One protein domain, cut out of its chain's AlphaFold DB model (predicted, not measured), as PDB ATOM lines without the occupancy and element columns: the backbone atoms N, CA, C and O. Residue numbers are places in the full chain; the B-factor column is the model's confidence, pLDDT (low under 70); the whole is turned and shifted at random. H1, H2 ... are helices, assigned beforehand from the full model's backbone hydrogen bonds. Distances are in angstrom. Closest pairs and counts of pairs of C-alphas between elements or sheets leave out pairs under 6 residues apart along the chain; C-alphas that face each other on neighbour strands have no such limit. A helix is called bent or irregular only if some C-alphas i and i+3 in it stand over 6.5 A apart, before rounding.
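This is residues 25 to 115 of the 115 residues of an uncharacterized protein of Moraxellaceae bacterium AER2_44_116 (UniProt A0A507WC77). A long, slightly arched helix, H2, and a shorter one, H3, which folds back alongside the later part of H2, form a helical hairpin that makes the longest axis. A short helix, H1, sits crosswise near the beginning of H2, and H4 leads away from the hairpin, with its residues 108 to 113 and the tail to residue 115 sticking out. The printed part has 91 residues with four named helices, in the order H1, H2, H3, H4, and no named strand; the class is all helix. The whole is loose, with a radius of gyration of the C-alphas of 16.9 A, and flat in outline, spanning 52 by 33 by 16 A.

The longest helix, H2, is residues 39 to 73, 47.9 A from first to last C-alpha; it begins at C-alpha 39, (163.682, 144.486, 177.988), and ends at C-alpha 73, (138.336, 147.777, 137.453). It is irregular, with C-alphas 66 and 69 7.4 A apart, and has a kink of 54 degrees near residue 67. H3, residues 77 to 93, measures 22.2 A; it is only just irregular, with C-alphas 84 and 87 6.6 A apart, and has a kink of 31 degrees near residue 85. H4, residues 101 to 113, measures 18.5 A and ends at C-alpha 113, (163.236, 168.410, 165.472). H1 is residues 27 to 33, 11.1 A long.

H2 and H3 form a helical hairpin, joined by a tight link of 3 residues. They touch, with 25 pairs of C-alphas within 8 A, and the closest C-alphas, those of Gly 60 and Leu 84, are 4.8 A apart. Their rough lines stand at a shallow tilt of 10 degrees, opposite ways. H1 and H2 are close but not clearly touching: their closest C-alphas, those of Glu 27 and Gly 40, are 7.8 A apart. Their lines are about perpendicular, at 88 degrees. H4 touches no helix; it is apart from H2 and H3, and only just apart from H1, at 8.5 A. H1 and H3 are apart. In H4 every O i to N i+4 pair is within hydrogen-bond range; in H2 27 of 31 are, in H3 10 of 13, and in H1 0 of 3, where 1 of 4 O i to N i+3 pairs is.

The two C-alphas farthest apart, those of Ala 26 and Leu 73, are 52.9 A apart. Residues 108 to 115, of which 108 to 113 belong to H4, stand free; the body without them spans 52 by 24 by 17 A. The printed part has no cut. The links from H1 to H2 and from H2 to H3 are tight, and that from H3 to H4 is short. The mean pLDDT of the printed part is 84.3; residues 25 to 36 and residue 115 are under 70.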
ATOM      1  N   PHE A  25     152.065 145.464 185.638       50.88
ATOM      2  CA  PHE A  25     151.994 146.911 185.917       50.88
ATOM      3  C   PHE A  25     153.291 147.508 186.488       50.88
ATOM      4  O   PHE A  25     153.406 148.727 186.560       50.88
ATOM      5  N   ALA A  26     154.276 146.687 186.872       47.03
ATOM      6  CA  ALA A  26     155.546 147.182 187.420       47.03
ATOM      7  C   ALA A  26     156.493 147.728 186.330       47.03
ATOM      8  O   ALA A  26     157.133 148.755 186.527       47.03
ATOM      9  N   GLU A  27     156.510 147.103 185.150       51.31
ATOM     10  CA  GLU A  27     157.361 147.499 184.013       51.31
ATOM     11  C   GLU A  27     156.898 148.800 183.330       51.31
ATOM     12  O   GLU A  27     157.659 149.426 182.602       51.31
ATOM     13  N   ALA A  28     155.649 149.225 183.555       52.00
ATOM     14  CA  ALA A  28     155.077 150.414 182.919       52.00
ATOM     15  C   ALA A  28     155.582 151.738 183.527       52.00
ATOM     16  O   ALA A  28     155.454 152.788 182.898       52.00
ATOM     17  N   MET A  29     156.135 151.715 184.748       49.16
ATOM     18  CA  MET A  29     156.614 152.926 185.430       49.16
ATOM     19  C   MET A  29     158.045 153.331 185.039       49.16
ATOM     20  O   MET A  29     158.331 154.525 185.015       49.16
ATOM     21  N   ASP A  30     158.923 152.386 184.688       52.06
ATOM     22  CA  ASP A  30     160.287 152.698 184.209       52.06
ATOM     23  C   ASP A  30     160.275 153.250 182.765       52.06
ATOM     24  O   ASP A  30     161.045 154.144 182.404       52.06
ATOM     25  N   ASP A  31     159.301 152.792 181.976       55.69
ATOM     26  CA  ASP A  31     159.107 153.102 180.555       55.69
ATOM     27  C   ASP A  31     158.772 154.588 180.281       55.69
ATOM     28  O   ASP A  31     159.145 155.145 179.244       55.69
ATOM     29  N   GLN A  32     158.110 155.261 181.232       55.81
ATOM     30  CA  GLN A  32     157.787 156.695 181.146       55.81
ATOM     31  C   GLN A  32     158.939 157.615 181.560       55.81
ATOM     32  O   GLN A  32     159.009 158.746 181.084       55.81
ATOM     33  N   ILE A  33     159.828 157.168 182.450       58.12
ATOM     34  CA  ILE A  33     160.911 158.016 182.973       58.12
ATOM     35  C   ILE A  33     162.133 157.967 182.051       58.12
ATOM     36  O   ILE A  33     162.761 158.997 181.817       58.12
ATOM     37  N   ASN A  34     162.461 156.795 181.494       60.97
ATOM     38  CA  ASN A  34     163.646 156.623 180.647       60.97
ATOM     39  C   ASN A  34     163.374 156.722 179.137       60.97
ATOM     40  O   ASN A  34     164.322 156.612 178.356       60.97
ATOM     41  N   GLN A  35     162.115 156.916 178.713       67.50
ATOM     42  CA  GLN A  35     161.694 156.960 177.300       67.50
ATOM     43  C   GLN A  35     162.281 155.807 176.457       67.50
ATOM     44  O   GLN A  35     162.551 155.944 175.261       67.50
ATOM     45  N   ARG A  36     162.568 154.681 177.112       68.44
ATOM     46  CA  ARG A  36     163.256 153.529 176.551       68.44
ATOM     47  C   ARG A  36     162.410 152.303 176.848       68.44
ATOM     48  O   ARG A  36     162.142 152.070 178.024       68.44
ATOM     49  N   PRO A  37     162.063 151.514 175.818       73.25
ATOM     50  CA  PRO A  37     161.284 150.308 176.017       73.25
ATOM     51  C   PRO A  37     162.024 149.347 176.940       73.25
ATOM     52  O   PRO A  37     163.230 149.118 176.778       73.25
ATOM     53  N   SER A  38     161.300 148.776 177.900       79.75
ATOM     54  CA  SER A  38     161.866 147.777 178.803       79.75
ATOM     55  C   SER A  38     162.277 146.513 178.039       79.75
ATOM     56  O   SER A  38     161.717 146.173 176.990       79.75
ATOM     57  N   THR A  39     163.243 145.765 178.577       79.88
ATOM     58  CA  THR A  39     163.682 144.486 177.988       79.88
ATOM     59  C   THR A  39     162.509 143.514 177.825       79.88
ATOM     60  O   THR A  39     162.404 142.830 176.808       79.88
ATOM     61  N   GLY A  40     161.591 143.483 178.798       80.88
ATOM     62  CA  GLY A  40     160.374 142.676 178.727       80.88
ATOM     63  C   GLY A  40     159.449 143.107 177.587       80.88
ATOM     64  O   GLY A  40     158.971 142.256 176.836       80.88
ATOM     65  N   ALA A  41     159.254 144.416 177.398       82.00
ATOM     66  CA  ALA A  41     158.450 144.955 176.302       82.00
ATOM     67  C   ALA A  41     159.052 144.627 174.926       82.00
ATOM     68  O   ALA A  41     158.320 144.259 174.007       82.00
ATOM     69  N   MET A  42     160.381 144.675 174.786       84.00
ATOM     70  CA  MET A  42     161.066 144.265 173.553       84.00
ATOM     71  C   MET A  42     160.865 142.776 173.240       84.00
ATOM     72  O   MET A  42     160.573 142.420 172.098       84.00
ATOM     73  N   VAL A  43     161.006 141.898 174.239       87.06
ATOM     74  CA  VAL A  43     160.840 140.446 174.056       87.06
ATOM     75  C   VAL A  43     159.388 140.092 173.732       87.06
ATOM     76  O   VAL A  43     159.137 139.300 172.822       87.06
ATOM     77  N   LEU A  44     158.424 140.700 174.426       87.12
ATOM     78  CA  LEU A  44     157.001 140.500 174.143       87.12
ATOM     79  C   LEU A  44     156.616 141.017 172.756       87.12
ATOM     80  O   LEU A  44     155.881 140.339 172.037       87.12
ATOM     81  N   ASP A  45     157.139 142.172 172.341       86.75
ATOM     82  CA  ASP A  45     156.935 142.671 170.981       86.75
ATOM     83  C   ASP A  45     157.498 141.693 169.940       86.75
ATOM     84  O   ASP A  45     156.823 141.373 168.965       86.75
ATOM     85  N   ALA A  46     158.695 141.147 170.167       87.81
ATOM     86  CA  ALA A  46     159.334 140.210 169.248       87.81
ATOM     87  C   ALA A  46     158.610 138.858 169.132       87.81
ATOM     88  O   ALA A  46     158.506 138.317 168.032       87.81
ATOM     89  N   ILE A  47     158.125 138.305 170.246       91.94
ATOM     90  CA  ILE A  47     157.558 136.948 170.292       91.94
ATOM     91  C   ILE A  47     156.044 136.945 170.060       91.94
ATOM     92  O   ILE A  47     155.510 135.974 169.526       91.94
ATOM     93  N   VAL A  48     155.340 138.007 170.452       89.38
ATOM     94  CA  VAL A  48     153.870 138.036 170.439       89.38
ATOM     95  C   VAL A  48     153.353 139.046 169.424       89.38
ATOM     96  O   VAL A  48     152.660 138.666 168.478       89.38
ATOM     97  N   ALA A  49     153.697 140.326 169.582       88.62
ATOM     98  CA  ALA A  49     153.085 141.382 168.778       88.62
ATOM     99  C   ALA A  49     153.511 141.308 167.302       88.62
ATOM    100  O   ALA A  49     152.660 141.306 166.415       88.62
ATOM    101  N   ARG A  50     154.810 141.182 167.015       90.81
ATOM    102  CA  ARG A  50     155.336 141.127 165.642       90.81
ATOM    103  C   ARG A  50     154.843 139.917 164.853       90.81
ATOM    104  O   ARG A  50     154.416 140.127 163.721       90.81
ATOM    105  N   PRO A  51     154.817 138.682 165.392       91.75
ATOM    106  CA  PRO A  51     154.223 137.551 164.682       91.75
ATOM    107  C   PRO A  51     152.732 137.746 164.395       91.75
ATOM    108  O   PRO A  51     152.267 137.403 163.309       91.75
ATOM    109  N   MET A  52     151.989 138.356 165.323       91.94
ATOM    110  CA  MET A  52     150.579 138.682 165.110       91.94
ATOM    111  C   MET A  52     150.394 139.735 164.006       91.94
ATOM    112  O   MET A  52     149.565 139.558 163.116       91.94
ATOM    113  N   LEU A  53     151.197 140.801 164.012       90.06
ATOM    114  CA  LEU A  53     151.180 141.841 162.975       90.06
ATOM    115  C   LEU A  53     151.641 141.306 161.611       90.06
ATOM    116  O   LEU A  53     151.081 141.657 160.571       90.06
ATOM    117  N   PHE A  54     152.601 140.382 161.601       93.06
ATOM    118  CA  PHE A  54     153.013 139.674 160.396       93.06
ATOM    119  C   PHE A  54     151.868 138.827 159.828       93.06
ATOM    120  O   PHE A  54     151.599 138.884 158.629       93.06
ATOM    121  N   ALA A  55     151.129 138.113 160.682       94.81
ATOM    122  CA  ALA A  55     149.933 137.386 160.268       94.81
ATOM    123  C   ALA A  55     148.854 138.326 159.704       94.81
ATOM    124  O   ALA A  55     148.241 138.008 158.685       94.81
ATOM    125  N   MET A  56     148.662 139.510 160.300       91.00
ATOM    126  CA  MET A  56     147.768 140.531 159.740       91.00
ATOM    127  C   MET A  56     148.241 141.031 158.375       91.00
ATOM    128  O   MET A  56     147.422 141.187 157.476       91.00
ATOM    129  N   THR A  57     149.545 141.233 158.185       93.38
ATOM    130  CA  THR A  57     150.116 141.646 156.893       93.38
ATOM    131  C   THR A  57     149.892 140.574 155.826       93.38
ATOM    132  O   THR A  57     149.476 140.888 154.710       93.38
ATOM    133  N   LEU A  58     150.096 139.298 156.167       95.88
ATOM    134  CA  LEU A  58     149.793 138.174 155.277       95.88
ATOM    135  C   LEU A  58     148.301 138.114 154.930       95.88
ATOM    136  O   LEU A  58     147.950 137.994 153.758       95.88
ATOM    137  N   GLY A  59     147.425 138.246 155.930       95.88
ATOM    138  CA  GLY A  59     145.976 138.263 155.732       95.88
ATOM    139  C   GLY A  59     145.517 139.432 154.858       95.88
ATOM    140  O   GLY A  59     144.775 139.226 153.902       95.88
ATOM    141  N   GLY A  60     146.010 140.642 155.125       93.38
ATOM    142  CA  GLY A  60     145.735 141.835 154.322       93.38
ATOM    143  C   GLY A  60     146.213 141.687 152.880       93.38
ATOM    144  O   GLY A  60     145.484 142.028 151.950       93.38
ATOM    145  N   THR A  61     147.375 141.064 152.674       95.56
ATOM    146  CA  THR A  61     147.885 140.738 151.332       95.56
ATOM    147  C   THR A  61     146.993 139.726 150.615       95.56
ATOM    148  O   THR A  61     146.670 139.918 149.446       95.56
ATOM    149  N   ALA A  62     146.540 138.674 151.302       97.12
ATOM    150  CA  ALA A  62     145.625 137.693 150.724       97.12
ATOM    151  C   ALA A  62     144.289 138.333 150.312       97.12
ATOM    152  O   ALA A  62     143.793 138.079 149.213       97.12
ATOM    153  N   ILE A  63     143.741 139.212 151.158       96.00
ATOM    154  CA  ILE A  63     142.529 139.981 150.852       96.00
ATOM    155  C   ILE A  63     142.773 140.892 149.649       96.00
ATOM    156  O   ILE A  63     141.972 140.876 148.721       96.00
ATOM    157  N   PHE A  64     143.887 141.626 149.617       96.00
ATOM    158  CA  PHE A  64     144.239 142.496 148.496       96.00
ATOM    159  C   PHE A  64     144.296 141.736 147.167       96.00
ATOM    160  O   PHE A  64     143.759 142.216 146.174       96.00
ATOM    161  N   VAL A  65     144.885 140.537 147.144       96.81
ATOM    162  CA  VAL A  65     144.919 139.688 145.942       96.81
ATOM    163  C   VAL A  65     143.511 139.246 145.536       96.81
ATOM    164  O   VAL A  65     143.173 139.302 144.354       96.81
ATOM    165  N   ALA A  66     142.665 138.858 146.494       96.06
ATOM    166  CA  ALA A  66     141.278 138.485 146.220       96.06
ATOM    167  C   ALA A  66     140.442 139.665 145.687       96.06
ATOM    168  O   ALA A  66     139.581 139.475 144.827       96.06
ATOM    169  N   THR A  67     140.701 140.887 146.165       94.31
ATOM    170  CA  THR A  67     139.993 142.104 145.739       94.31
ATOM    171  C   THR A  67     140.641 142.806 144.548       94.31
ATOM    172  O   THR A  67     140.025 143.697 143.964       94.31
ATOM    173  N   LEU A  68     141.847 142.398 144.145       95.94
ATOM    174  CA  LEU A  68     142.619 142.987 143.053       95.94
ATOM    175  C   LEU A  68     141.821 143.198 141.756       95.94
ATOM    176  O   LEU A  68     141.910 144.301 141.216       95.94
ATOM    177  N   PRO A  69     141.023 142.235 141.242       93.25
ATOM    178  CA  PRO A  69     140.249 142.469 140.022       93.25
ATOM    179  C   PRO A  69     139.251 143.625 140.176       93.25
ATOM    180  O   PRO A  69     139.078 144.411 139.247       93.25
ATOM    181  N   PHE A  70     138.644 143.789 141.354       94.25
ATOM    182  CA  PHE A  70     137.724 144.894 141.629       94.25
ATOM    183  C   PHE A  70     138.463 146.223 141.773       94.25
ATOM    184  O   PHE A  70     138.040 147.223 141.196       94.25
ATOM    185  N   SER A  71     139.594 146.240 142.482       92.69
ATOM    186  CA  SER A  71     140.423 147.443 142.616       92.69
ATOM    187  C   SER A  71     141.006 147.887 141.271       92.69
ATOM    188  O   SER A  71     141.122 149.087 141.031       92.69
ATOM    189  N   ALA A  72     141.331 146.941 140.382       93.81
ATOM    190  CA  ALA A  72     141.802 147.213 139.025       93.81
ATOM    191  C   ALA A  72     140.698 147.811 138.150       93.81
ATOM    192  O   ALA A  72     140.920 148.842 137.521       93.81
ATOM    193  N   LEU A  73     139.495 147.228 138.168       94.62
ATOM    194  CA  LEU A  73     138.336 147.777 137.453       94.62
ATOM    195  C   LEU A  73     137.922 149.155 137.986       94.62
ATOM    196  O   LEU A  73     137.506 150.014 137.217       94.62
ATOM    197  N   GLY A  74     138.060 149.372 139.295       90.81
ATOM    198  CA  GLY A  74     137.782 150.652 139.938       90.81
ATOM    199  C   GLY A  74     138.899 151.692 139.807       90.81
ATOM    200  O   GLY A  74     138.697 152.816 140.251       90.81
ATOM    201  N   GLY A  75     140.069 151.344 139.260       93.50
ATOM    202  CA  GLY A  75     141.221 152.252 139.156       93.50
ATOM    203  C   GLY A  75     141.884 152.623 140.492       93.50
ATOM    204  O   GLY A  75     142.667 153.563 140.539       93.50
ATOM    205  N   ASN A  76     141.606 151.889 141.578       92.00
ATOM    206  CA  ASN A  76     142.055 152.192 142.948       92.00
ATOM    207  C   ASN A  76     143.017 151.129 143.506       92.00
ATOM    208  O   ASN A  76     143.007 150.821 144.701       92.00
ATOM    209  N   VAL A  77     143.830 150.513 142.643       93.88
ATOM    210  CA  VAL A  77     144.782 149.464 143.050       93.88
ATOM    211  C   VAL A  77     145.795 149.999 144.054       93.88
ATOM    212  O   VAL A  77     146.045 149.346 145.062       93.88
ATOM    213  N   GLU A  78     146.341 151.190 143.807       93.69
ATOM    214  CA  GLU A  78     147.361 151.792 144.669       93.69
ATOM    215  C   GLU A  78     146.823 152.089 146.071       93.69
ATOM    216  O   GLU A  78     147.431 151.683 147.060       93.69
ATOM    217  N   GLU A  79     145.646 152.711 146.169       93.50
ATOM    218  CA  GLU A  79     145.002 152.995 147.456       93.50
ATOM    219  C   GLU A  79     144.685 151.699 148.218       93.50
ATOM    220  O   GLU A  79     144.978 151.569 149.407       93.50
ATOM    221  N   SER A  80     144.173 150.687 147.507       92.62
ATOM    222  CA  SER A  80     143.876 149.374 148.091       92.62
ATOM    223  C   SER A  80     145.144 148.688 148.614       92.62
ATOM    224  O   SER A  80     145.150 148.152 149.721       92.62
ATOM    225  N   ALA A  81     146.240 148.737 147.850       93.38
ATOM    226  CA  ALA A  81     147.530 148.186 148.256       93.38
ATOM    227  C   ALA A  81     148.093 148.934 149.469       93.38
ATOM    228  O   ALA A  81     148.631 148.324 150.396       93.38
ATOM    229  N   LYS A  82     147.944 150.262 149.489       93.69
ATOM    230  CA  LYS A  82     148.431 151.105 150.576       93.69
ATOM    231  C   LYS A  82     147.733 150.783 151.895       93.69
ATOM    232  O   LYS A  82     148.406 150.653 152.916       93.69
ATOM    233  N   ALA A  83     146.416 150.599 151.859       92.31
ATOM    234  CA  ALA A  83     145.615 150.281 153.035       92.31
ATOM    235  C   ALA A  83     145.809 148.835 153.525       92.31
ATOM    236  O   ALA A  83     145.964 148.609 154.723       92.31
ATOM    237  N   LEU A  84     145.809 147.858 152.615       91.88
ATOM    238  CA  LEU A  84     145.769 146.433 152.973       91.88
ATOM    239  C   LEU A  84     147.148 145.783 153.116       91.88
ATOM    240  O   LEU A  84     147.267 144.758 153.783       91.88
ATOM    241  N   VAL A  85     148.181 146.355 152.495       93.62
ATOM    242  CA  VAL A  85     149.524 145.757 152.448       93.62
ATOM    243  C   VAL A  85     150.561 146.704 153.030       93.62
ATOM    244  O   VAL A  85     151.206 146.374 154.022       93.62
ATOM    245  N   VAL A  86     150.715 147.899 152.453       94.00
ATOM    246  CA  VAL A  86     151.821 148.805 152.813       94.00
ATOM    247  C   VAL A  86     151.681 149.325 154.242       94.00
ATOM    248  O   VAL A  86     152.663 149.335 154.978       94.00
ATOM    249  N   GLY A  87     150.479 149.733 154.655       90.69
ATOM    250  CA  GLY A  87     150.201 150.189 156.018       90.69
ATOM    251  C   GLY A  87     150.556 149.131 157.070       90.69
ATOM    252  O   GLY A  87     151.437 149.391 157.892       90.69
ATOM    253  N   PRO A  88     149.952 147.927 157.013       88.69
ATOM    254  CA  PRO A  88     150.277 146.821 157.916       88.69
ATOM    255  C   PRO A  88     151.752 146.400 157.878       88.69
ATOM    256  O   PRO A  88     152.361 146.138 158.917       88.69
ATOM    257  N   ALA A  89     152.379 146.388 156.699       90.38
ATOM    258  CA  ALA A  89     153.799 146.067 156.584       90.38
ATOM    259  C   ALA A  89     154.675 147.122 157.279       90.38
ATOM    260  O   ALA A  89     155.617 146.781 157.996       90.38
ATOM    261  N   LYS A  90     154.350 148.411 157.125       89.12
ATOM    262  CA  LYS A  90     155.078 149.503 157.777       89.12
ATOM    263  C   LYS A  90     154.982 149.400 159.301       89.12
ATOM    264  O   LYS A  90     156.003 149.463 159.984       89.12
ATOM    265  N   THR A  91     153.790 149.160 159.846       86.12
ATOM    266  CA  THR A  91     153.615 148.989 161.299       86.12
ATOM    267  C   THR A  91     154.310 147.733 161.831       86.12
ATOM    268  O   THR A  91     154.795 147.733 162.959       86.12
ATOM    269  N   THR A  92     154.433 146.686 161.015       86.88
ATOM    270  CA  THR A  92     155.132 145.451 161.394       86.88
ATOM    271  C   THR A  92     156.656 145.619 161.400       86.88
ATOM    272  O   THR A  92     157.327 145.177 162.333       86.88
ATOM    273  N   PHE A  93     157.226 146.244 160.364       87.06
ATOM    274  CA  PHE A  93     158.674 146.207 160.122       87.06
ATOM    275  C   PHE A  93     159.417 147.489 160.490       87.06
ATOM    276  O   PHE A  93     160.571 147.402 160.901       87.06
ATOM    277  N   THR A  94     158.795 148.663 160.373       86.12
ATOM    278  CA  THR A  94     159.493 149.943 160.602       86.12
ATOM    279  C   THR A  94     159.213 150.554 161.970       86.12
ATOM    280  O   THR A  94     159.850 151.536 162.336       86.12
ATOM    281  N   ARG A  95     158.265 149.991 162.723       85.75
ATOM    282  CA  ARG A  95     157.933 150.433 164.080       85.75
ATOM    283  C   ARG A  95     159.060 150.098 165.055       85.75
ATOM    284  O   ARG A  95     159.696 149.042 164.939       85.75
ATOM    285  N   CYS A  96     159.274 150.972 166.038       84.81
ATOM    286  CA  CYS A  96     160.207 150.727 167.133       84.81
ATOM    287  C   CYS A  96     159.919 149.386 167.847       84.81
ATOM    288  O   CYS A  96     158.765 149.028 168.083       84.81
ATOM    289  N   MET A  97     160.974 148.640 168.206       81.81
ATOM    290  CA  MET A  97     160.848 147.412 169.000       81.81
ATOM    291  C   MET A  97     160.464 147.718 170.445       81.81
ATOM    292  O   MET A  97     161.157 148.475 171.119       81.81
ATOM    293  N   GLY A  98     159.379 147.108 170.916       78.44
ATOM    294  CA  GLY A  98     158.904 147.244 172.296       78.44
ATOM    295  C   GLY A  98     158.315 148.610 172.665       78.44
ATOM    296  O   GLY A  98     157.810 148.740 173.773       78.44
ATOM    297  N   CYS A  99     158.347 149.609 171.774       82.94
ATOM    298  CA  CYS A  99     157.799 150.933 172.066       82.94
ATOM    299  C   CYS A  99     156.268 150.903 172.189       82.94
ATOM    300  O   CYS A  99     155.582 150.173 171.466       82.94
ATOM    301  N   THR A 100     155.731 151.773 173.038       82.06
ATOM    302  CA  THR A 100     154.306 152.135 173.032       82.06
ATOM    303  C   THR A 100     154.001 153.188 171.961       82.06
ATOM    304  O   THR A 100     154.905 153.845 171.444       82.06
ATOM    305  N   GLU A 101     152.718 153.395 171.647       80.44
ATOM    306  CA  GLU A 101     152.267 154.426 170.693       80.44
ATOM    307  C   GLU A 101     152.777 155.832 171.060       80.44
ATOM    308  O   GLU A 101     153.180 156.613 170.198       80.44
ATOM    309  N   VAL A 102     152.813 156.148 172.360       81.31
ATOM    310  CA  VAL A 102     153.301 157.442 172.856       81.31
ATOM    311  C   VAL A 102     154.803 157.583 172.614       81.31
ATOM    312  O   VAL A 102     155.251 158.616 172.122       81.31
ATOM    313  N   GLN A 103     155.586 156.544 172.905       81.81
ATOM    314  CA  GLN A 103     157.034 156.558 172.693       81.81
ATOM    315  C   GLN A 103     157.403 156.631 171.210       81.81
ATOM    316  O   GLN A 103     158.341 157.342 170.853       81.81
ATOM    317  N   ASP A 104     156.657 155.949 170.339       82.62
ATOM    318  CA  ASP A 104     156.880 156.000 168.891       82.62
ATOM    319  C   ASP A 104     156.589 157.410 168.343       82.62
ATOM    320  O   ASP A 104     157.380 157.970 167.579       82.62
ATOM    321  N   ALA A 105     155.519 158.055 168.828       82.94
ATOM    322  CA  ALA A 105     155.197 159.440 168.487       82.94
ATOM    323  C   ALA A 105     156.254 160.441 168.992       82.94
ATOM    324  O   ALA A 105     156.612 161.379 168.272       82.94
ATOM    325  N   LEU A 106     156.776 160.249 170.208       84.62
ATOM    326  CA  LEU A 106     157.835 161.094 170.773       84.62
ATOM    327  C   LEU A 106     159.158 160.912 170.026       84.62
ATOM    328  O   LEU A 106     159.810 161.898 169.694       84.62
ATOM    329  N   LYS A 107     159.509 159.678 169.659       82.94
ATOM    330  CA  LYS A 107     160.698 159.402 168.851       82.94
ATOM    331  C   LYS A 107     160.607 160.033 167.461       82.94
ATOM    332  O   LYS A 107     161.573 160.629 166.992       82.94
ATOM    333  N   HIS A 108     159.442 159.971 166.817       81.88
ATOM    334  CA  HIS A 108     159.221 160.648 165.537       81.88
ATOM    335  C   HIS A 108     159.280 162.178 165.647       81.88
ATOM    336  O   HIS A 108     159.819 162.827 164.750       81.88
ATOM    337  N   ARG A 109     158.772 162.761 166.742       84.31
ATOM    338  CA  ARG A 109     158.918 164.195 167.047       84.31
ATOM    339  C   ARG A 109     160.381 164.600 167.210       84.31
ATOM    340  O   ARG A 109     160.767 165.640 166.689       84.31
ATOM    341  N   GLU A 110     161.173 163.802 167.919       84.56
ATOM    342  CA  GLU A 110     162.594 164.072 168.152       84.56
ATOM    343  C   GLU A 110     163.393 164.049 166.841       84.56
ATOM    344  O   GLU A 110     164.123 164.994 166.555       84.56
ATOM    345  N   ILE A 111     163.177 163.035 165.992       83.38
ATOM    346  CA  ILE A 111     163.802 162.948 164.659       83.38
ATOM    347  C   ILE A 111     163.438 164.165 163.796       83.38
ATOM    348  O   ILE A 111     164.298 164.701 163.110       83.38
ATOM    349  N   ALA A 112     162.184 164.624 163.850       85.38
ATOM    350  CA  ALA A 112     161.726 165.784 163.085       85.38
ATOM    351  C   ALA A 112     162.260 167.126 163.610       85.38
ATOM    352  O   ALA A 112     162.277 168.098 162.866       85.38
ATOM    353  N   ASN A 113     162.639 167.208 164.889       87.50
ATOM    354  CA  ASN A 113     163.236 168.410 165.472       87.50
ATOM    355  C   ASN A 113     164.749 168.481 165.207       87.50
ATOM    356  O   ASN A 113     165.306 169.565 165.097       87.50
ATOM    357  N   ASN A 114     165.399 167.322 165.089       83.12
ATOM    358  CA  ASN A 114     166.840 167.190 164.872       83.12
ATOM    359  C   ASN A 114     167.232 167.142 163.380       83.12
ATOM    360  O   ASN A 114     168.323 166.687 163.035       83.12
ATOM    361  N   GLN A 115     166.331 167.557 162.490       67.31
ATOM    362  CA  GLN A 115     166.536 167.611 161.045       67.31
ATOM    363  C   GLN A 115     166.216 169.013 160.539       67.31
ATOM    364  O   GLN A 115     167.018 169.526 159.726       67.31
TER     365      GLN A 115